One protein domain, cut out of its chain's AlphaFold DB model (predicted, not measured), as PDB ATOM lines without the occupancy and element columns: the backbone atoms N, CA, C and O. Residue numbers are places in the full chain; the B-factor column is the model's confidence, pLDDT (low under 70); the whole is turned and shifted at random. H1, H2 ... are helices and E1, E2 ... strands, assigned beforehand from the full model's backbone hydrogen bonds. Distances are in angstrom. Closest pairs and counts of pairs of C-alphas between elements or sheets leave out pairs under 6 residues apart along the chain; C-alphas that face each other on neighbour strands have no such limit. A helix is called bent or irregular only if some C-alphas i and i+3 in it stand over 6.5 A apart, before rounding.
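This is residues 29 to 156 of the 170 residues of an uncharacterized protein of Mycobacterium kansasii (UniProt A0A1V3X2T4). Two small sheets take the two halves of an elongated domain, with few contacts between them: the three-strand sheet E2 E1 E9, its strands running lengthwise, and the strongly twisted four-strand sheet E7 E6 E5 E8, beyond whose strand E7 the short helix H2 makes the far tip. A third, smaller piece, the hairpin E3 E4 with the short helix H1 before it, lies past E9 in the first half, apart from both E9 and E8. The printed part has 128 residues, with two named helices and nine named strands in the order E1 E2 H1 E3 E4 E5 E6 E7 H2 E8 E9; the sheet E2 E1 E9 and the hairpin are antiparallel, and the sheet E7 E6 E5 E8 is mixed. The class is mixed, helices and strands, though only 56 of the 128 residues are in named elements; the whole is compact, with a radius of gyration of the C-alphas of 15.9 A and spans of 51 by 31 by 30 A.

Find C-alpha 35 at (-23.390, 32.244, 170.730); from there strand E1, residues 35 to 41, runs 18.7 A to C-alpha 41 at (-5.239, 36.580, 170.836). Strand E2, residues 50 to 56, comes back over 19.2 A. Next read H1, residues 63 to 68, an irregular helix in which C-alphas 64 and 67 are 7.2 A apart. The short strands E3, residues 69 to 71, and E4, residues 84 to 86, follow. Then come E5, residues 94 to 98, 13.1 A long; E6, residues 107 to 113, 16.5 A long; and E7, residues 119 to 122. Look for helix H2 at residues 126 to 131, and for E8 at residues 140 to 143. The last strand, E9, residues 148 to 151, ends at C-alpha 151 at (-24.114, 28.836, 167.599).

Start at E1, the inner strand of its sheet. It forms a hairpin with E2, antiparallel at 161 degrees, and N 37 and O 54 are 2.7 A apart, within hydrogen-bond range. E9 is its other antiparallel neighbour, at 176 degrees, with N 38 and O 148 at 2.7 A. H1 is not on this sheet; its closest C-alphas to E4 are those of Lys 68 and Tyr 86, 6.4 A apart. E3 and E4 form a hairpin, with N 70 and O 85 at 2.9 A. E5, E6 and E7 are a meander, each strand the antiparallel neighbour of the one before; look at N 97 and O 109, 2.9 A, and at N 120 and O 112, 2.8 A. E8 is an edge strand, parallel to E5 at 41 degrees, with N 142 and O 96 at 2.8 A. E7, H2 and E8 form a split strand-helix-strand unit, two strands of one sheet with a helix between them along the chain and with E6 and E5 between them in the sheet, and its crossover is right-handed. H2 is not on this sheet; its closest C-alphas to E7 are those of Ala 128 and Val 122, 7.1 A apart. Between the two larger sheets, Trp 40 of E1 and Gly 143 of E8 have their C-alphas 7.2 A apart. In H2 every O i to N i+4 pair is within hydrogen-bond range; in H1 it is 0 of 2, with 2 of 3 O i to N i+3 pairs within range.

The two C-alphas farthest apart, those of Asp 29 and Glu 127, are 52.4 A apart. The printed part has no cut. The link from E3 to E4 is long, 12 residues, while that from E8 to E9 is tight, 4 residues. The mean pLDDT of the printed part is 73.3, and 40 residues are under 70, among them residues 73 to 82, 102 to 106 and 141 to 156.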
ATOM      1  N   ASP A  29     -28.385  31.235 180.200       85.25
ATOM      2  CA  ASP A  29     -29.423  30.628 179.350       85.25
ATOM      3  C   ASP A  29     -28.980  30.665 177.877       85.25
ATOM      4  O   ASP A  29     -28.700  31.723 177.306       85.25
ATOM      5  N   ILE A  30     -28.939  29.488 177.249       83.75
ATOM      6  CA  ILE A  30     -28.545  29.284 175.847       83.75
ATOM      7  C   ILE A  30     -29.574  29.891 174.878       83.75
ATOM      8  O   ILE A  30     -29.235  30.225 173.744       83.75
ATOM      9  N   ARG A  31     -30.836  30.048 175.294       84.81
ATOM     10  CA  ARG A  31     -31.882  30.680 174.471       84.81
ATOM     11  C   ARG A  31     -31.648  32.180 174.325       84.81
ATOM     12  O   ARG A  31     -31.885  32.721 173.250       84.81
ATOM     13  N   GLU A  32     -31.167  32.825 175.384       86.00
ATOM     14  CA  GLU A  32     -30.817  34.249 175.382       86.00
ATOM     15  C   GLU A  32     -29.415  34.487 174.808       86.00
ATOM     16  O   GLU A  32     -29.190  35.463 174.094       86.00
ATOM     17  N   ASN A  33     -28.485  33.562 175.067       85.31
ATOM     18  CA  ASN A  33     -27.093  33.632 174.624       85.31
ATOM     19  C   ASN A  33     -26.720  32.409 173.770       85.31
ATOM     20  O   ASN A  33     -25.961  31.544 174.215       85.31
ATOM     21  N   PRO A  34     -27.238  32.304 172.533       84.06
ATOM     22  CA  PRO A  34     -26.980  31.158 171.669       84.06
ATOM     23  C   PRO A  34     -25.554  31.105 171.114       84.06
ATOM     24  O   PRO A  34     -25.207  30.097 170.496       84.06
ATOM     25  N   SER A  35     -24.752  32.165 171.260       84.12
ATOM     26  CA  SER A  35     -23.390  32.244 170.730       84.12
ATOM     27  C   SER A  35     -22.349  32.102 171.842       84.12
ATOM     28  O   SER A  35     -22.291  32.936 172.739       84.12
ATOM     29  N   THR A  36     -21.485  31.088 171.735       85.00
ATOM     30  CA  THR A  36     -20.347  30.856 172.642       85.00
ATOM     31  C   THR A  36     -19.055  30.800 171.842       85.00
ATOM     32  O   THR A  36     -18.851  29.900 171.029       85.00
ATOM     33  N   CYS A  37     -18.165  31.748 172.089       82.69
ATOM     34  CA  CYS A  37     -16.940  31.981 171.351       82.69
ATOM     35  C   CYS A  37     -15.693  31.703 172.177       82.69
ATOM     36  O   CYS A  37     -15.520  32.230 173.270       82.69
ATOM     37  N   TRP A  38     -14.779  30.934 171.605       84.69
ATOM     38  CA  TRP A  38     -13.410  30.801 172.049       84.69
ATOM     39  C   TRP A  38     -12.550  31.874 171.383       84.69
ATOM     40  O   TRP A  38     -12.271  31.829 170.185       84.69
ATOM     41  N   TRP A  39     -12.127  32.856 172.166       80.06
ATOM     42  CA  TRP A  39     -11.269  33.944 171.732       80.06
ATOM     43  C   TRP A  39      -9.816  33.616 172.047       80.06
ATOM     44  O   TRP A  39      -9.465  33.349 173.195       80.06
ATOM     45  N   TRP A  40      -8.965  33.677 171.030       82.00
ATOM     46  CA  TRP A  40      -7.522  33.550 171.178       82.00
ATOM     47  C   TRP A  40      -6.866  34.769 170.552       82.00
ATOM     48  O   TRP A  40      -7.175  35.119 169.413       82.00
ATOM     49  N   GLU A  41      -5.939  35.381 171.274       79.44
ATOM     50  CA  GLU A  41      -5.239  36.580 170.836       79.44
ATOM     51  C   GLU A  41      -3.779  36.534 171.270       79.44
ATOM     52  O   GLU A  41      -3.449  36.132 172.387       79.44
ATOM     53  N   ARG A  42      -2.891  36.961 170.375       74.19
ATOM     54  CA  ARG A  42      -1.475  37.156 170.664       74.19
ATOM     55  C   ARG A  42      -0.972  38.332 169.845       74.19
ATOM     56  O   ARG A  42      -0.948  38.269 168.614       74.19
ATOM     57  N   THR A  43      -0.561  39.384 170.538       74.12
ATOM     58  CA  THR A  43       0.018  40.576 169.920       74.12
ATOM     59  C   THR A  43       1.467  40.317 169.517       74.12
ATOM     60  O   THR A  43       2.187  39.531 170.144       74.12
ATOM     61  N   ARG A  44       1.939  41.001 168.475       69.62
ATOM     62  CA  ARG A  44       3.352  40.973 168.094       69.62
ATOM     63  C   ARG A  44       4.213  41.521 169.241       69.62
ATOM     64  O   ARG A  44       3.983  42.627 169.709       69.62
ATOM     65  N   GLY A  45       5.204  40.745 169.677       71.44
ATOM     66  CA  GLY A  45       6.067  41.083 170.818       71.44
ATOM     67  C   GLY A  45       5.589  40.528 172.163       71.44
ATOM     68  O   GLY A  45       6.368  40.506 173.113       71.44
ATOM     69  N   GLU A  46       4.360  40.007 172.252       76.31
ATOM     70  CA  GLU A  46       3.910  39.284 173.443       76.31
ATOM     71  C   GLU A  46       4.410  37.833 173.436       76.31
ATOM     72  O   GLU A  46       4.251  37.086 172.464       76.31
ATOM     73  N   ASN A  47       4.986  37.417 174.569       72.69
ATOM     74  CA  ASN A  47       5.477  36.053 174.787       72.69
ATOM     75  C   ASN A  47       4.384  35.064 175.210       72.69
ATOM     76  O   ASN A  47       4.657  33.868 175.306       72.69
ATOM     77  N   ARG A  48       3.170  35.541 175.504       77.81
ATOM     78  CA  ARG A  48       2.047  34.692 175.903       77.81
ATOM     79  C   ARG A  48       0.806  35.026 175.101       77.81
ATOM     80  O   ARG A  48       0.491  36.194 174.910       77.81
ATOM     81  N   ALA A  49       0.090  33.993 174.679       79.25
ATOM     82  CA  ALA A  49      -1.248  34.151 174.131       79.25
ATOM     83  C   ALA A  49      -2.285  34.322 175.250       79.25
ATOM     84  O   ALA A  49      -2.173  33.716 176.320       79.25
ATOM     85  N   ARG A  50      -3.320  35.115 174.979       81.31
ATOM     86  CA  ARG A  50      -4.503  35.258 175.825       81.31
ATOM     87  C   ARG A  50      -5.646  34.447 175.244       81.31
ATOM     88  O   ARG A  50      -5.897  34.471 174.043       81.31
ATOM     89  N   VAL A  51      -6.347  33.753 176.128       82.00
ATOM     90  CA  VAL A  51      -7.510  32.938 175.793       82.00
ATOM     91  C   VAL A  51      -8.679  33.390 176.650       82.00
ATOM     92  O   VAL A  51      -8.519  33.571 177.856       82.00
ATOM     93  N   LYS A  52      -9.839  33.589 176.030       82.06
ATOM     94  CA  LYS A  52     -11.085  33.943 176.713       82.06
ATOM     95  C   LYS A  52     -12.241  33.160 176.111       82.06
ATOM     96  O   LYS A  52     -12.235  32.869 174.921       82.06
ATOM     97  N   VAL A  53     -13.248  32.865 176.921       84.44
ATOM     98  CA  VAL A  53     -14.545  32.395 176.427       84.44
ATOM     99  C   VAL A  53     -15.514  33.565 176.520       84.44
ATOM    100  O   VAL A  53     -15.606  34.208 177.563       84.44
ATOM    101  N   ILE A  54     -16.181  33.878 175.416       84.88
ATOM    102  CA  ILE A  54     -17.128  34.983 175.288       84.88
ATOM    103  C   ILE A  54     -18.475  34.372 174.929       84.88
ATOM    104  O   ILE A  54     -18.580  33.713 173.902       84.88
ATOM    105  N   SER A  55     -19.501  34.609 175.736       85.69
ATOM    106  CA  SER A  55     -20.862  34.154 175.444       85.69
ATOM    107  C   SER A  55     -21.789  35.353 175.292       85.69
ATOM    108  O   SER A  55     -21.651  36.328 176.029       85.69
ATOM    109  N   GLY A  56     -22.712  35.294 174.335       85.25
ATOM    110  CA  GLY A  56     -23.610  36.405 174.042       85.25
ATOM    111  C   GLY A  56     -24.735  36.068 173.057       85.25
ATOM    112  O   GLY A  56     -24.825  34.940 172.559       85.25
ATOM    113  N   PRO A  57     -25.596  37.055 172.744       85.12
ATOM    114  CA  PRO A  57     -26.718  36.885 171.820       85.12
ATOM    115  C   PRO A  57     -26.284  36.717 170.354       85.12
ATOM    116  O   PRO A  57     -26.967  36.065 169.559       85.12
ATOM    117  N   THR A  58     -25.143  37.305 169.986       81.38
ATOM    118  CA  THR A  58     -24.591  37.304 168.625       81.38
ATOM    119  C   THR A  58     -23.091  37.027 168.641       81.38
ATOM    120  O   THR A  58     -22.425  37.190 169.662       81.38
ATOM    121  N   ILE A  59     -22.539  36.637 167.487       81.69
ATOM    122  CA  ILE A  59     -21.086  36.527 167.313       81.69
ATOM    123  C   ILE A  59     -20.420  37.916 167.419       81.69
ATOM    124  O   ILE A  59     -21.040  38.910 167.031       81.69
ATOM    125  N   PRO A  60     -19.172  38.007 167.914       79.00
ATOM    126  CA  PRO A  60     -18.435  39.257 168.088       79.00
ATOM    127  C   PRO A  60     -17.852  39.754 166.753       79.00
ATOM    128  O   PRO A  60     -16.642  39.901 166.602       79.00
ATOM    129  N   VAL A  61     -18.721  39.992 165.771       80.31
ATOM    130  CA  VAL A  61     -18.403  40.636 164.488       80.31
ATOM    131  C   VAL A  61     -19.263  41.888 164.384       80.31
ATOM    132  O   VAL A  61     -20.457  41.849 164.682       80.31
ATOM    133  N   ALA A  62     -18.669  43.012 163.986       78.94
ATOM    134  CA  ALA A  62     -19.413  44.256 163.853       78.94
ATOM    135  C   ALA A  62     -20.512  44.110 162.786       78.94
ATOM    136  O   ALA A  62     -20.275  43.557 161.714       78.94
ATOM    137  N   THR A  63     -21.716  44.631 163.051       80.69
ATOM    138  CA  THR A  63     -22.888  44.447 162.170       80.69
ATOM    139  C   THR A  63     -22.626  44.894 160.730       80.69
ATOM    140  O   THR A  63     -23.067  44.246 159.786       80.69
ATOM    141  N   HIS A  64     -21.850  45.967 160.550       82.44
ATOM    142  CA  HIS A  64     -21.490  46.477 159.229       82.44
ATOM    143  C   HIS A  64     -20.532  45.557 158.460       82.44
ATOM    144  O   HIS A  64     -20.440  45.695 157.249       82.44
ATOM    145  N   GLU A  65     -19.854  44.611 159.114       79.25
ATOM    146  CA  GLU A  65     -18.912  43.668 158.492       79.25
ATOM    147  C   GLU A  65     -19.509  42.274 158.276       79.25
ATOM    148  O   GLU A  65     -18.854  41.409 157.698       79.25
ATOM    149  N   MET A  66     -20.769  42.050 158.664       76.38
ATOM    150  CA  MET A  66     -21.428  40.749 158.494       76.38
ATOM    151  C   MET A  66     -21.501  40.285 157.033       76.38
ATOM    152  O   MET A  66     -21.543  39.088 156.781       76.38
ATOM    153  N   HIS A  67     -21.469  41.209 156.069       78.81
ATOM    154  CA  HIS A  67     -21.440  40.888 154.640       78.81
ATOM    155  C   HIS A  67     -20.112  40.264 154.169       78.81
ATOM    156  O   HIS A  67     -20.061  39.713 153.077       78.81
ATOM    157  N   LYS A  68     -19.040  40.363 154.968       74.94
ATOM    158  CA  LYS A  68     -17.730  39.753 154.684       74.94
ATOM    159  C   LYS A  68     -17.608  38.332 155.237       74.94
ATOM    160  O   LYS A  68     -16.557  37.712 155.101       74.94
ATOM    161  N   VAL A  69     -18.636  37.839 155.925       77.31
ATOM    162  CA  VAL A  69     -18.678  36.455 156.391       77.31
ATOM    163  C   VAL A  69     -18.889  35.567 155.171       77.31
ATOM    164  O   VAL A  69     -19.894  35.698 154.477       77.31
ATOM    165  N   VAL A  70     -17.927  34.689 154.906       77.12
ATOM    166  CA  VAL A  70     -17.949  33.778 153.760       77.12
ATOM    167  C   VAL A  70     -18.315  32.368 154.202       77.12
ATOM    168  O   VAL A  70     -17.890  31.906 155.266       77.12
ATOM    169  N   ASP A  71     -19.094  31.680 153.371       77.81
ATOM    170  CA  ASP A  71     -19.368  30.254 153.531       77.81
ATOM    171  C   ASP A  71     -18.113  29.465 153.181       77.81
ATOM    172  O   ASP A  71     -17.557  29.600 152.087       77.81
ATOM    173  N   LEU A  72     -17.650  28.639 154.119       71.50
ATOM    174  CA  LEU A  72     -16.459  27.840 153.891       71.50
ATOM    175  C   LEU A  72     -16.800  26.667 152.971       71.50
ATOM    176  O   LEU A  72     -17.696  25.871 153.259       71.50
ATOM    177  N   VAL A  73     -16.036  26.511 151.889       67.12
ATOM    178  CA  VAL A  73     -16.130  25.326 151.031       67.12
ATOM    179  C   VAL A  73     -15.568  24.130 151.796       67.12
ATOM    180  O   VAL A  73     -14.363  24.033 152.033       67.12
ATOM    181  N   LYS A  74     -16.452  23.220 152.210       66.75
ATOM    182  CA  LYS A  74     -16.072  22.035 152.980       66.75
ATOM    183  C   LYS A  74     -15.809  20.845 152.072       66.75
ATOM    184  O   LYS A  74     -16.558  20.601 151.130       66.75
ATOM    185  N   ALA A  75     -14.775  20.076 152.404       64.06
ATOM    186  CA  ALA A  75     -14.549  18.771 151.790       64.06
ATOM    187  C   ALA A  75     -15.561  17.725 152.299       64.06
ATOM    188  O   ALA A  75     -15.920  16.809 151.562       64.06
ATOM    189  N   ASP A  76     -16.043  17.873 153.538       61.97
ATOM    190  CA  ASP A  76     -16.999  16.979 154.183       61.97
ATOM    191  C   ASP A  76     -17.980  17.723 155.114       61.97
ATOM    192  O   ASP A  76     -17.724  18.802 155.640       61.97
ATOM    193  N   MET A  77     -19.155  17.126 155.326       63.72
ATOM    194  CA  MET A  77     -20.226  17.663 156.183       63.72
ATOM    195  C   MET A  77     -20.120  17.158 157.634       63.72
ATOM    196  O   MET A  77     -21.115  17.133 158.358       63.72
ATOM    197  N   SER A  78     -18.935  16.722 158.079       64.94
ATOM    198  CA  SER A  78     -18.754  16.049 159.376       64.94
ATOM    199  C   SER A  78     -18.908  16.973 160.594       64.94
ATOM    200  O   SER A  78     -18.932  16.496 161.730       64.94
ATOM    201  N   GLY A  79     -19.043  18.287 160.372       60.16
ATOM    202  CA  GLY A  79     -19.266  19.286 161.422       60.16
ATOM    203  C   GLY A  79     -18.025  19.587 162.265       60.16
ATOM    204  O   GLY A  79     -18.149  20.114 163.369       60.16
ATOM    205  N   ARG A  80     -16.838  19.219 161.772       62.66
ATOM    206  CA  ARG A  80     -15.544  19.446 162.436       62.66
ATOM    207  C   ARG A  80     -14.915  20.765 161.983       62.66
ATOM    208  O   ARG A  80     -14.150  21.389 162.712       62.66
ATOM    209  N   GLU A  81     -15.264  21.199 160.783       65.44
ATOM    210  CA  GLU A  81     -14.861  22.443 160.152       65.44
ATOM    211  C   GLU A  81     -15.899  23.539 160.401       65.44
ATOM    212  O   GLU A  81     -17.111  23.298 160.400       65.44
ATOM    213  N   ALA A  82     -15.407  24.770 160.519       69.31
ATOM    214  CA  ALA A  82     -16.224  25.974 160.512       69.31
ATOM    215  C   ALA A  82     -17.205  25.996 159.323       69.31
ATOM    216  O   ALA A  82     -16.808  25.713 158.198       69.31
ATOM    217  N   ASP A  83     -18.477  26.329 159.567       73.38
ATOM    218  CA  ASP A  83     -19.460  26.600 158.502       73.38
ATOM    219  C   ASP A  83     -19.162  27.919 157.782       73.38
ATOM    220  O   ASP A  83     -19.224  28.001 156.557       73.38
ATOM    221  N   HIS A  84     -18.789  28.932 158.561       77.50
ATOM    222  CA  HIS A  84     -18.566  30.290 158.098       77.50
ATOM    223  C   HIS A  84     -17.234  30.815 158.621       77.50
ATOM    224  O   HIS A  84     -16.834  30.502 159.746       77.50
ATOM    225  N   VAL A  85     -16.571  31.651 157.830       78.81
ATOM    226  CA  VAL A  85     -15.318  32.301 158.211       78.81
ATOM    227  C   VAL A  85     -15.449  33.806 158.033       78.81
ATOM    228  O   VAL A  85     -16.074  34.294 157.097       78.81
ATOM    229  N   TYR A  86     -14.857  34.544 158.966       79.12
ATOM    230  CA  TYR A  86     -14.735  35.989 158.897       79.12
ATOM    231  C   TYR A  86     -13.258  36.371 158.937       79.12
ATOM    232  O   TYR A  86     -12.545  36.013 159.879       79.12
ATOM    233  N   PHE A  87     -12.816  37.121 157.932       77.50
ATOM    234  CA  PHE A  87     -11.501  37.745 157.911       77.50
ATOM    235  C   PHE A  87     -11.658  39.247 158.143       77.50
ATOM    236  O   PHE A  87     -12.316  39.943 157.368       77.50
ATOM    237  N   GLY A  88     -11.070  39.734 159.237       71.44
ATOM    238  CA  GLY A  88     -11.057  41.158 159.562       71.44
ATOM    239  C   GLY A  88     -10.198  41.981 158.595       71.44
ATOM    240  O   GLY A  88      -9.419  41.414 157.820       71.44
ATOM    241  N   PRO A  89     -10.309  43.320 158.644       63.25
ATOM    242  CA  PRO A  89      -9.369  44.190 157.945       63.25
ATOM    243  C   PRO A  89      -7.933  43.854 158.381       63.25
ATOM    244  O   PRO A  89      -7.686  43.577 159.554       63.25
ATOM    245  N   ASP A  90      -7.008  43.819 157.421       65.81
ATOM    246  CA  ASP A  90      -5.588  43.495 157.631       65.81
ATOM    247  C   ASP A  90      -5.298  42.087 158.186       65.81
ATOM    248  O   ASP A  90      -4.328  41.868 158.919       65.81
ATOM    249  N   TYR A  91      -6.113  41.092 157.820       71.06
ATOM    250  CA  TYR A  91      -5.820  39.704 158.167       71.06
ATOM    251  C   TYR A  91      -4.499  39.216 157.543       71.06
ATOM    252  O   TYR A  91      -4.164  39.492 156.390       71.06
ATOM    253  N   ALA A  92      -3.733  38.457 158.327       68.50
ATOM    254  CA  ALA A  92      -2.505  37.834 157.853       68.50
ATOM    255  C   ALA A  92      -2.823  36.531 157.105       68.50
ATOM    256  O   ALA A  92      -3.281  35.561 157.709       68.50
ATOM    257  N   ASN A  93      -2.515  36.497 155.808       77.69
ATOM    258  CA  ASN A  93      -2.614  35.288 154.984       77.69
ATOM    259  C   ASN A  93      -1.577  34.226 155.361       77.69
ATOM    260  O   ASN A  93      -1.800  33.043 155.142       77.69
ATOM    261  N   PHE A  94      -0.442  34.631 155.935       82.12
ATOM    262  CA  PHE A  94       0.625  33.716 156.327       82.12
ATOM    263  C   PHE A  94       0.667  33.547 157.841       82.12
ATOM    264  O   PHE A  94       0.943  34.503 158.576       82.12
ATOM    265  N   VAL A  95       0.396  32.330 158.307       81.19
ATOM    266  CA  VAL A  95       0.282  32.022 159.733       81.19
ATOM    267  C   VAL A  95       1.245  30.918 160.147       81.19
ATOM    268  O   VAL A  95       1.419  29.915 159.457       81.19
ATOM    269  N   ALA A  96       1.859  31.114 161.309       81.56
ATOM    270  CA  ALA A  96       2.686  30.122 161.977       81.56
ATOM    271  C   ALA A  96       1.882  29.521 163.129       81.56
ATOM    272  O   ALA A  96       1.510  30.230 164.067       81.56
ATOM    273  N   VAL A  97       1.590  28.225 163.053       77.50
ATOM    274  CA  VAL A  97       0.856  27.529 164.108       77.50
ATOM    275  C   VAL A  97       1.823  27.163 165.225       77.50
ATOM    276  O   VAL A  97       2.854  26.527 164.997       77.50
ATOM    277  N   THR A  98       1.485  27.587 166.437       75.19
ATOM    278  CA  THR A  98       2.220  27.270 167.666       75.19
ATOM    279  C   THR A  98       1.408  26.306 168.512       75.19
ATOM    280  O   THR A  98       0.184  26.416 168.509       75.19
ATOM    281  N   GLY A  99       2.065  25.448 169.295       68.12
ATOM    282  CA  GLY A  99       1.417  24.471 170.178       68.12
ATOM    283  C   GLY A  99       0.351  25.044 171.127       68.12
ATOM    284  O   GLY A  99       0.227  26.250 171.337       68.12
ATOM    285  N   ASN A 100      -0.433  24.158 171.748       67.19
ATOM    286  CA  ASN A 100      -1.568  24.534 172.609       67.19
ATOM    287  C   ASN A 100      -1.168  25.257 173.916       67.19
ATOM    288  O   ASN A 100      -2.025  25.800 174.612       67.19
ATOM    289  N   ASN A 101       0.118  25.263 174.276       70.00
ATOM    290  CA  ASN A 101       0.606  25.995 175.440       70.00
ATOM    291  C   ASN A 101       0.628  27.507 175.127       70.00
ATOM    292  O   ASN A 101       1.263  27.908 174.153       70.00
ATOM    293  N   PRO A 102       0.010  28.375 175.950       65.69
ATOM    294  CA  PRO A 102       0.044  29.821 175.736       65.69
ATOM    295  C   PRO A 102       1.460  30.418 175.736       65.69
ATOM    296  O   PRO A 102       1.644  31.492 175.171       65.69
ATOM    297  N   ALA A 103       2.447  29.742 176.336       67.50
ATOM    298  CA  ALA A 103       3.864  30.111 176.305       67.50
ATOM    299  C   ALA A 103       4.670  29.383 175.205       67.50
ATOM    300  O   ALA A 103       5.898  29.445 175.208       67.50
ATOM    301  N   ALA A 104       4.013  28.672 174.280       67.12
ATOM    302  CA  ALA A 104       4.691  27.989 173.184       67.12
ATOM    303  C   ALA A 104       5.414  28.998 172.279       67.12
ATOM    304  O   ALA A 104       4.814  29.914 171.705       67.12
ATOM    305  N   GLN A 105       6.725  28.797 172.146       65.31
ATOM    306  CA  GLN A 105       7.579  29.569 171.243       65.31
ATOM    307  C   GLN A 105       7.924  28.809 169.962       65.31
ATOM    308  O   GLN A 105       8.390  29.418 169.004       65.31
ATOM    309  N   THR A 106       7.689  27.498 169.932       66.88
ATOM    310  CA  THR A 106       7.982  26.654 168.777       66.88
ATOM    311  C   THR A 106       6.909  26.819 167.708       66.88
ATOM    312  O   THR A 106       5.712  26.668 167.978       66.88
ATOM    313  N   THR A 107       7.351  27.108 166.487       70.44
ATOM    314  CA  THR A 107       6.525  26.999 165.283       70.44
ATOM    315  C   THR A 107       6.473  25.534 164.880       70.44
ATOM    316  O   THR A 107       7.511  24.929 164.632       70.44
ATOM    317  N   GLU A 108       5.278  24.958 164.843       72.62
ATOM    318  CA  GLU A 108       5.086  23.552 164.474       72.62
ATOM    319  C   GLU A 108       4.801  23.405 162.978       72.62
ATOM    320  O   GLU A 108       5.242  22.447 162.353       72.62
ATOM    321  N   SER A 109       4.066  24.352 162.388       79.44
ATOM    322  CA  SER A 109       3.736  24.329 160.959       79.44
ATOM    323  C   SER A 109       3.415  25.720 160.417       79.44
ATOM    324  O   SER A 109       2.995  26.614 161.158       79.44
ATOM    325  N   LEU A 110       3.611  25.897 159.110       83.81
ATOM    326  CA  LEU A 110       3.325  27.132 158.386       83.81
ATOM    327  C   LEU A 110       2.148  26.912 157.439       83.81
ATOM    328  O   LEU A 110       2.071  25.893 156.750       83.81
ATOM    329  N   TRP A 111       1.240  27.882 157.397       82.75
ATOM    330  CA  TRP A 111       0.042  27.816 156.568       82.75
ATOM    331  C   TRP A 111      -0.178  29.122 155.821       82.75
ATOM    332  O   TRP A 111      -0.007  30.212 156.372       82.75
ATOM    333  N   TRP A 112      -0.602  28.990 154.571       82.44
ATOM    334  CA  TRP A 112      -1.156  30.076 153.781       82.44
ATOM    335  C   TRP A 112      -2.679  29.955 153.736       82.44
ATOM    336  O   TRP A 112      -3.212  28.876 153.478       82.44
ATOM    337  N   LEU A 113      -3.372  31.055 154.004       80.69
ATOM    338  CA  LEU A 113      -4.824  31.162 154.010       80.69
ATOM    339  C   LEU A 113      -5.275  32.005 152.820       80.69
ATOM    340  O   LEU A 113      -4.672  33.036 152.526       80.69
ATOM    341  N   THR A 114      -6.336  31.568 152.150       78.25
ATOM    342  CA  THR A 114      -7.018  32.369 151.130       78.25
ATOM    343  C   THR A 114      -8.178  33.149 151.735       78.25
ATOM    344  O   THR A 114      -8.685  32.817 152.807       78.25
ATOM    345  N   ASP A 115      -8.641  34.154 151.000       74.62
ATOM    346  CA  ASP A 115      -9.863  34.917 151.278       74.62
ATOM    347  C   ASP A 115     -11.118  34.032 151.386       74.62
ATOM    348  O   ASP A 115     -11.988  34.281 152.217       74.62
ATOM    349  N   ALA A 116     -11.176  32.953 150.606       71.44
ATOM    350  CA  ALA A 116     -12.230  31.942 150.659       71.44
ATOM    351  C   ALA A 116     -12.115  30.977 151.860       71.44
ATOM    352  O   ALA A 116     -12.934  30.071 152.004       71.44
ATOM    353  N   GLY A 117     -11.092  31.122 152.710       70.06
ATOM    354  CA  GLY A 117     -10.879  30.274 153.885       70.06
ATOM    355  C   GLY A 117     -10.189  28.935 153.603       70.06
ATOM    356  O   GLY A 117     -10.075  28.104 154.508       70.06
ATOM    357  N   ALA A 118      -9.689  28.716 152.384       77.38
ATOM    358  CA  ALA A 118      -8.872  27.547 152.084       77.38
ATOM    359  C   ALA A 118      -7.483  27.693 152.723       77.38
ATOM    360  O   ALA A 118      -6.912  28.784 152.776       77.38
ATOM    361  N   ARG A 119      -6.934  26.576 153.206       79.88
ATOM    362  CA  ARG A 119      -5.617  26.513 153.851       79.88
ATOM    363  C   ARG A 119      -4.663  25.649 153.036       79.88
ATOM    364  O   ARG A 119      -5.015  24.537 152.650       79.88
ATOM    365  N   PHE A 120      -3.447  26.135 152.844       82.38
ATOM    366  CA  PHE A 120      -2.375  25.440 152.144       82.38
ATOM    367  C   PHE A 120      -1.178  25.301 153.075       82.38
ATOM    368  O   PHE A 120      -0.715  26.290 153.646       82.38
ATOM    369  N   GLY A 121      -0.708  24.068 153.263       83.44
ATOM    370  CA  GLY A 121       0.494  23.804 154.045       83.44
ATOM    371  C   GLY A 121       1.710  24.323 153.295       83.44
ATOM    372  O   GLY A 121       1.858  24.055 152.104       83.44
ATOM    373  N   VAL A 122       2.557  25.078 153.985       83.62
ATOM    374  CA  VAL A 122       3.818  25.580 153.441       83.62
ATOM    375  C   VAL A 122       4.945  24.871 154.177       83.62
ATOM    376  O   VAL A 122       4.970  24.845 155.407       83.62
ATOM    377  N   GLU A 123       5.873  24.279 153.434       82.06
ATOM    378  CA  GLU A 123       7.073  23.704 154.035       82.06
ATOM    379  C   GLU A 123       7.947  24.807 154.641       82.06
ATOM    380  O   GLU A 123       8.101  25.885 154.062       82.06
ATOM    381  N   ASP A 124       8.566  24.540 155.794       80.81
ATOM    382  CA  ASP A 124       9.520  25.473 156.405       80.81
ATOM    383  C   ASP A 124      10.921  25.372 155.778       80.81
ATOM    384  O   ASP A 124      11.946  25.321 156.456       80.81
ATOM    385  N   THR A 125      10.970  25.338 154.449       82.94
ATOM    386  CA  THR A 125      12.205  25.459 153.674       82.94
ATOM    387  C   THR A 125      12.329  26.885 153.150       82.94
ATOM    388  O   THR A 125      11.338  27.592 152.928       82.94
ATOM    389  N   LYS A 126      13.565  27.367 152.995       82.75
ATOM    390  CA  LYS A 126      13.804  28.727 152.498       82.75
ATOM    391  C   LYS A 126      13.298  28.858 151.060       82.75
ATOM    392  O   LYS A 126      12.684  29.862 150.720       82.75
ATOM    393  N   GLU A 127      13.488  27.810 150.274       83.06
ATOM    394  CA  GLU A 127      13.147  27.702 148.862       83.06
ATOM    395  C   GLU A 127      11.630  27.799 148.646       83.06
ATOM    396  O   GLU A 127      11.181  28.603 147.830       83.06
ATOM    397  N   ALA A 128      10.828  27.056 149.423       81.94
ATOM    398  CA  ALA A 128       9.366  27.125 149.343       81.94
ATOM    399  C   ALA A 128       8.839  28.514 149.738       81.94
ATOM    400  O   ALA A 128       7.926  29.049 149.105       81.94
ATOM    401  N   ARG A 129       9.442  29.132 150.761       82.19
ATOM    402  CA  ARG A 129       9.075  30.479 151.211       82.19
ATOM    403  C   ARG A 129       9.428  31.550 150.179       82.19
ATOM    404  O   ARG A 129       8.590  32.401 149.895       82.19
ATOM    405  N   GLU A 130      10.620  31.500 149.591       84.06
ATOM    406  CA  GLU A 130      11.062  32.462 148.573       84.06
ATOM    407  C   GLU A 130      10.267  32.337 147.269       84.06
ATOM    408  O   GLU A 130       9.870  33.358 146.713       84.06
ATOM    409  N   ALA A 131       9.947  31.113 146.834       83.44
ATOM    410  CA  ALA A 131       9.110  30.877 145.655       83.44
ATOM    411  C   ALA A 131       7.702  31.485 145.794       83.44
ATOM    412  O   ALA A 131       7.127  31.954 144.814       83.44
ATOM    413  N   LEU A 132       7.161  31.513 147.017       81.44
ATOM    414  CA  LEU A 132       5.868  32.124 147.339       81.44
ATOM    415  C   LEU A 132       5.980  33.609 147.745       81.44
ATOM    416  O   LEU A 132       4.966  34.246 148.026       81.44
ATOM    417  N   GLY A 133       7.193  34.172 147.815       82.31
ATOM    418  CA  GLY A 133       7.430  35.544 148.284       82.31
ATOM    419  C   GLY A 133       7.105  35.768 149.770       82.31
ATOM    420  O   GLY A 133       6.826  36.895 150.192       82.31
ATOM    421  N   LEU A 134       7.113  34.703 150.575       82.50
ATOM    422  CA  LEU A 134       6.765  34.707 151.993       82.50
ATOM    423  C   LEU A 134       8.010  34.855 152.868       82.50
ATOM    424  O   LEU A 134       9.069  34.298 152.589       82.50
ATOM    425  N   SER A 135       7.880  35.575 153.983       75.00
ATOM    426  CA  SER A 135       8.948  35.693 154.977       75.00
ATOM    427  C   SER A 135       8.440  35.390 156.382       75.00
ATOM    428  O   SER A 135       7.345  35.800 156.769       75.00
ATOM    429  N   LEU A 136       9.259  34.695 157.178       70.81
ATOM    430  CA  LEU A 136       8.923  34.340 158.565       70.81
ATOM    431  C   LEU A 136       8.701  35.575 159.448       70.81
ATOM    432  O   LEU A 136       7.868  35.551 160.344       70.81
ATOM    433  N   ALA A 137       9.372  36.691 159.147       67.50
ATOM    434  CA  ALA A 137       9.163  37.965 159.839       67.50
ATOM    435  C   ALA A 137       7.741  38.536 159.664       67.50
ATOM    436  O   ALA A 137       7.330  39.402 160.439       67.50
ATOM    437  N   ARG A 138       7.012  38.072 158.640       66.00
ATOM    438  CA  ARG A 138       5.622  38.440 158.339       66.00
ATOM    439  C   ARG A 138       4.626  37.351 158.744       66.00
ATOM    440  O   ARG A 138       3.428  37.588 158.629       66.00
ATOM    441  N   ALA A 139       5.093  36.189 159.209       69.75
ATOM    442  CA  ALA A 139       4.219  35.128 159.689       69.75
ATOM    443  C   ALA A 139       3.574  35.553 161.010       69.75
ATOM    444  O   ALA A 139       4.271  35.885 161.972       69.75
ATOM    445  N   TRP A 140       2.244  35.533 161.067       71.31
ATOM    446  CA  TRP A 140       1.543  35.837 162.308       71.31
ATOM    447  C   TRP A 140       1.398  34.568 163.158       71.31
ATOM    448  O   TRP A 140       0.899  33.559 162.649       71.31
ATOM    449  N   PRO A 141       1.802  34.575 164.441       67.12
ATOM    450  CA  PRO A 141       1.617  33.418 165.306       67.12
ATOM    451  C   PRO A 141       0.125  33.174 165.563       67.12
ATOM    452  O   PRO A 141      -0.618  34.099 165.896       67.12
ATOM    453  N   ARG A 142      -0.317  31.924 165.432       66.12
ATOM    454  CA  ARG A 142      -1.703  31.491 165.664       66.12
ATOM    455  C   ARG A 142      -1.729  30.214 166.501       66.12
ATOM    456  O   ARG A 142      -0.919  29.314 166.305       66.12
ATOM    457  N   GLY A 143      -2.662  30.134 167.444       58.69
ATOM    458  CA  GLY A 143      -2.923  28.915 168.208       58.69
ATOM    459  C   GLY A 143      -3.796  27.914 167.444       58.69
ATOM    460  O   GLY A 143      -4.534  28.276 166.531       58.69
ATOM    461  N   TRP A 144      -3.777  26.649 167.872       56.97
ATOM    462  CA  TRP A 144      -4.591  25.574 167.275       56.97
ATOM    463  C   TRP A 144      -6.111  25.809 167.380       56.97
ATOM    464  O   TRP A 144      -6.873  25.255 166.593       56.97
ATOM    465  N   ARG A 145      -6.555  26.632 168.340       58.22
ATOM    466  CA  ARG A 145      -7.962  27.000 168.582       58.22
ATOM    467  C   ARG A 145      -8.176  28.502 168.392       58.22
ATOM    468  O   ARG A 145      -8.561  29.203 169.322       58.22
ATOM    469  N   CYS A 146      -7.822  29.056 167.238       56.72
ATOM    470  CA  CYS A 146      -8.062  30.478 167.005       56.72
ATOM    471  C   CYS A 146      -9.545  30.777 166.732       56.72
ATOM    472  O   CYS A 146     -10.050  30.368 165.694       56.72
ATOM    473  N   GLY A 147     -10.182  31.575 167.600       57.50
ATOM    474  CA  GLY A 147     -11.352  32.404 167.262       57.50
ATOM    475  C   GLY A 147     -12.607  31.649 166.819       57.50
ATOM    476  O   GLY A 147     -13.131  31.936 165.747       57.50
ATOM    477  N   CYS A 148     -13.090  30.692 167.611       60.72
ATOM    478  CA  CYS A 148     -14.170  29.793 167.204       60.72
ATOM    479  C   CYS A 148     -15.484  30.064 167.940       60.72
ATOM    480  O   CYS A 148     -15.529  29.984 169.160       60.72
ATOM    481  N   CYS A 149     -16.568  30.361 167.218       50.03
ATOM    482  CA  CYS A 149     -17.857  30.747 167.804       50.03
ATOM    483  C   CYS A 149     -18.967  29.730 167.568       50.03
ATOM    484  O   CYS A 149     -19.603  29.762 166.528       50.03
ATOM    485  N   ARG A 150     -19.301  28.867 168.524       52.31
ATOM    486  CA  ARG A 150     -20.459  27.972 168.366       52.31
ATOM    487  C   ARG A 150     -21.771  28.745 168.412       52.31
ATOM    488  O   ARG A 150     -21.945  29.601 169.278       52.31
ATOM    489  N   ARG A 151     -22.713  28.393 167.529       44.69
ATOM    490  CA  ARG A 151     -24.114  28.836 167.599       44.69
ATOM    491  C   ARG A 151     -25.042  27.620 167.523       44.69
ATOM    492  O   ARG A 151     -25.138  26.976 166.479       44.69
ATOM    493  N   GLY A 152     -25.735  27.302 168.618       47.84
ATOM    494  CA  GLY A 152     -26.575  26.094 168.710       47.84
ATOM    495  C   GLY A 152     -25.765  24.777 168.741       47.84
ATOM    496  O   GLY A 152     -24.619  24.789 169.187       47.84
ATOM    497  N   PRO A 153     -26.306  23.629 168.271       33.59
ATOM    498  CA  PRO A 153     -25.597  22.338 168.279       33.59
ATOM    499  C   PRO A 153     -24.444  22.264 167.265       33.59
ATOM    500  O   PRO A 153     -23.767  21.242 167.174       33.59
ATOM    501  N   ARG A 154     -24.234  23.323 166.476       33.28
ATOM    502  CA  ARG A 154     -23.209  23.372 165.441       33.28
ATOM    503  C   ARG A 154     -21.963  24.064 165.969       33.28
ATOM    504  O   ARG A 154     -21.974  25.228 166.385       33.28
ATOM    505  N   CYS A 155     -20.888  23.289 165.983       25.42
ATOM    506  CA  CYS A 155     -19.565  23.760 166.314       25.42
ATOM    507  C   CYS A 155     -19.014  24.567 165.141       25.42
ATOM    508  O   CYS A 155     -18.783  24.031 164.068       25.42
ATOM    509  N   LEU A 156     -18.686  25.828 165.379       34.34
ATOM    510  CA  LEU A 156     -17.474  26.377 164.792       34.34
ATOM    511  C   LEU A 156     -16.368  25.935 165.758       34.34
ATOM    512  O   LEU A 156     -16.258  26.592 166.786       34.34
TER     513      LEU A 156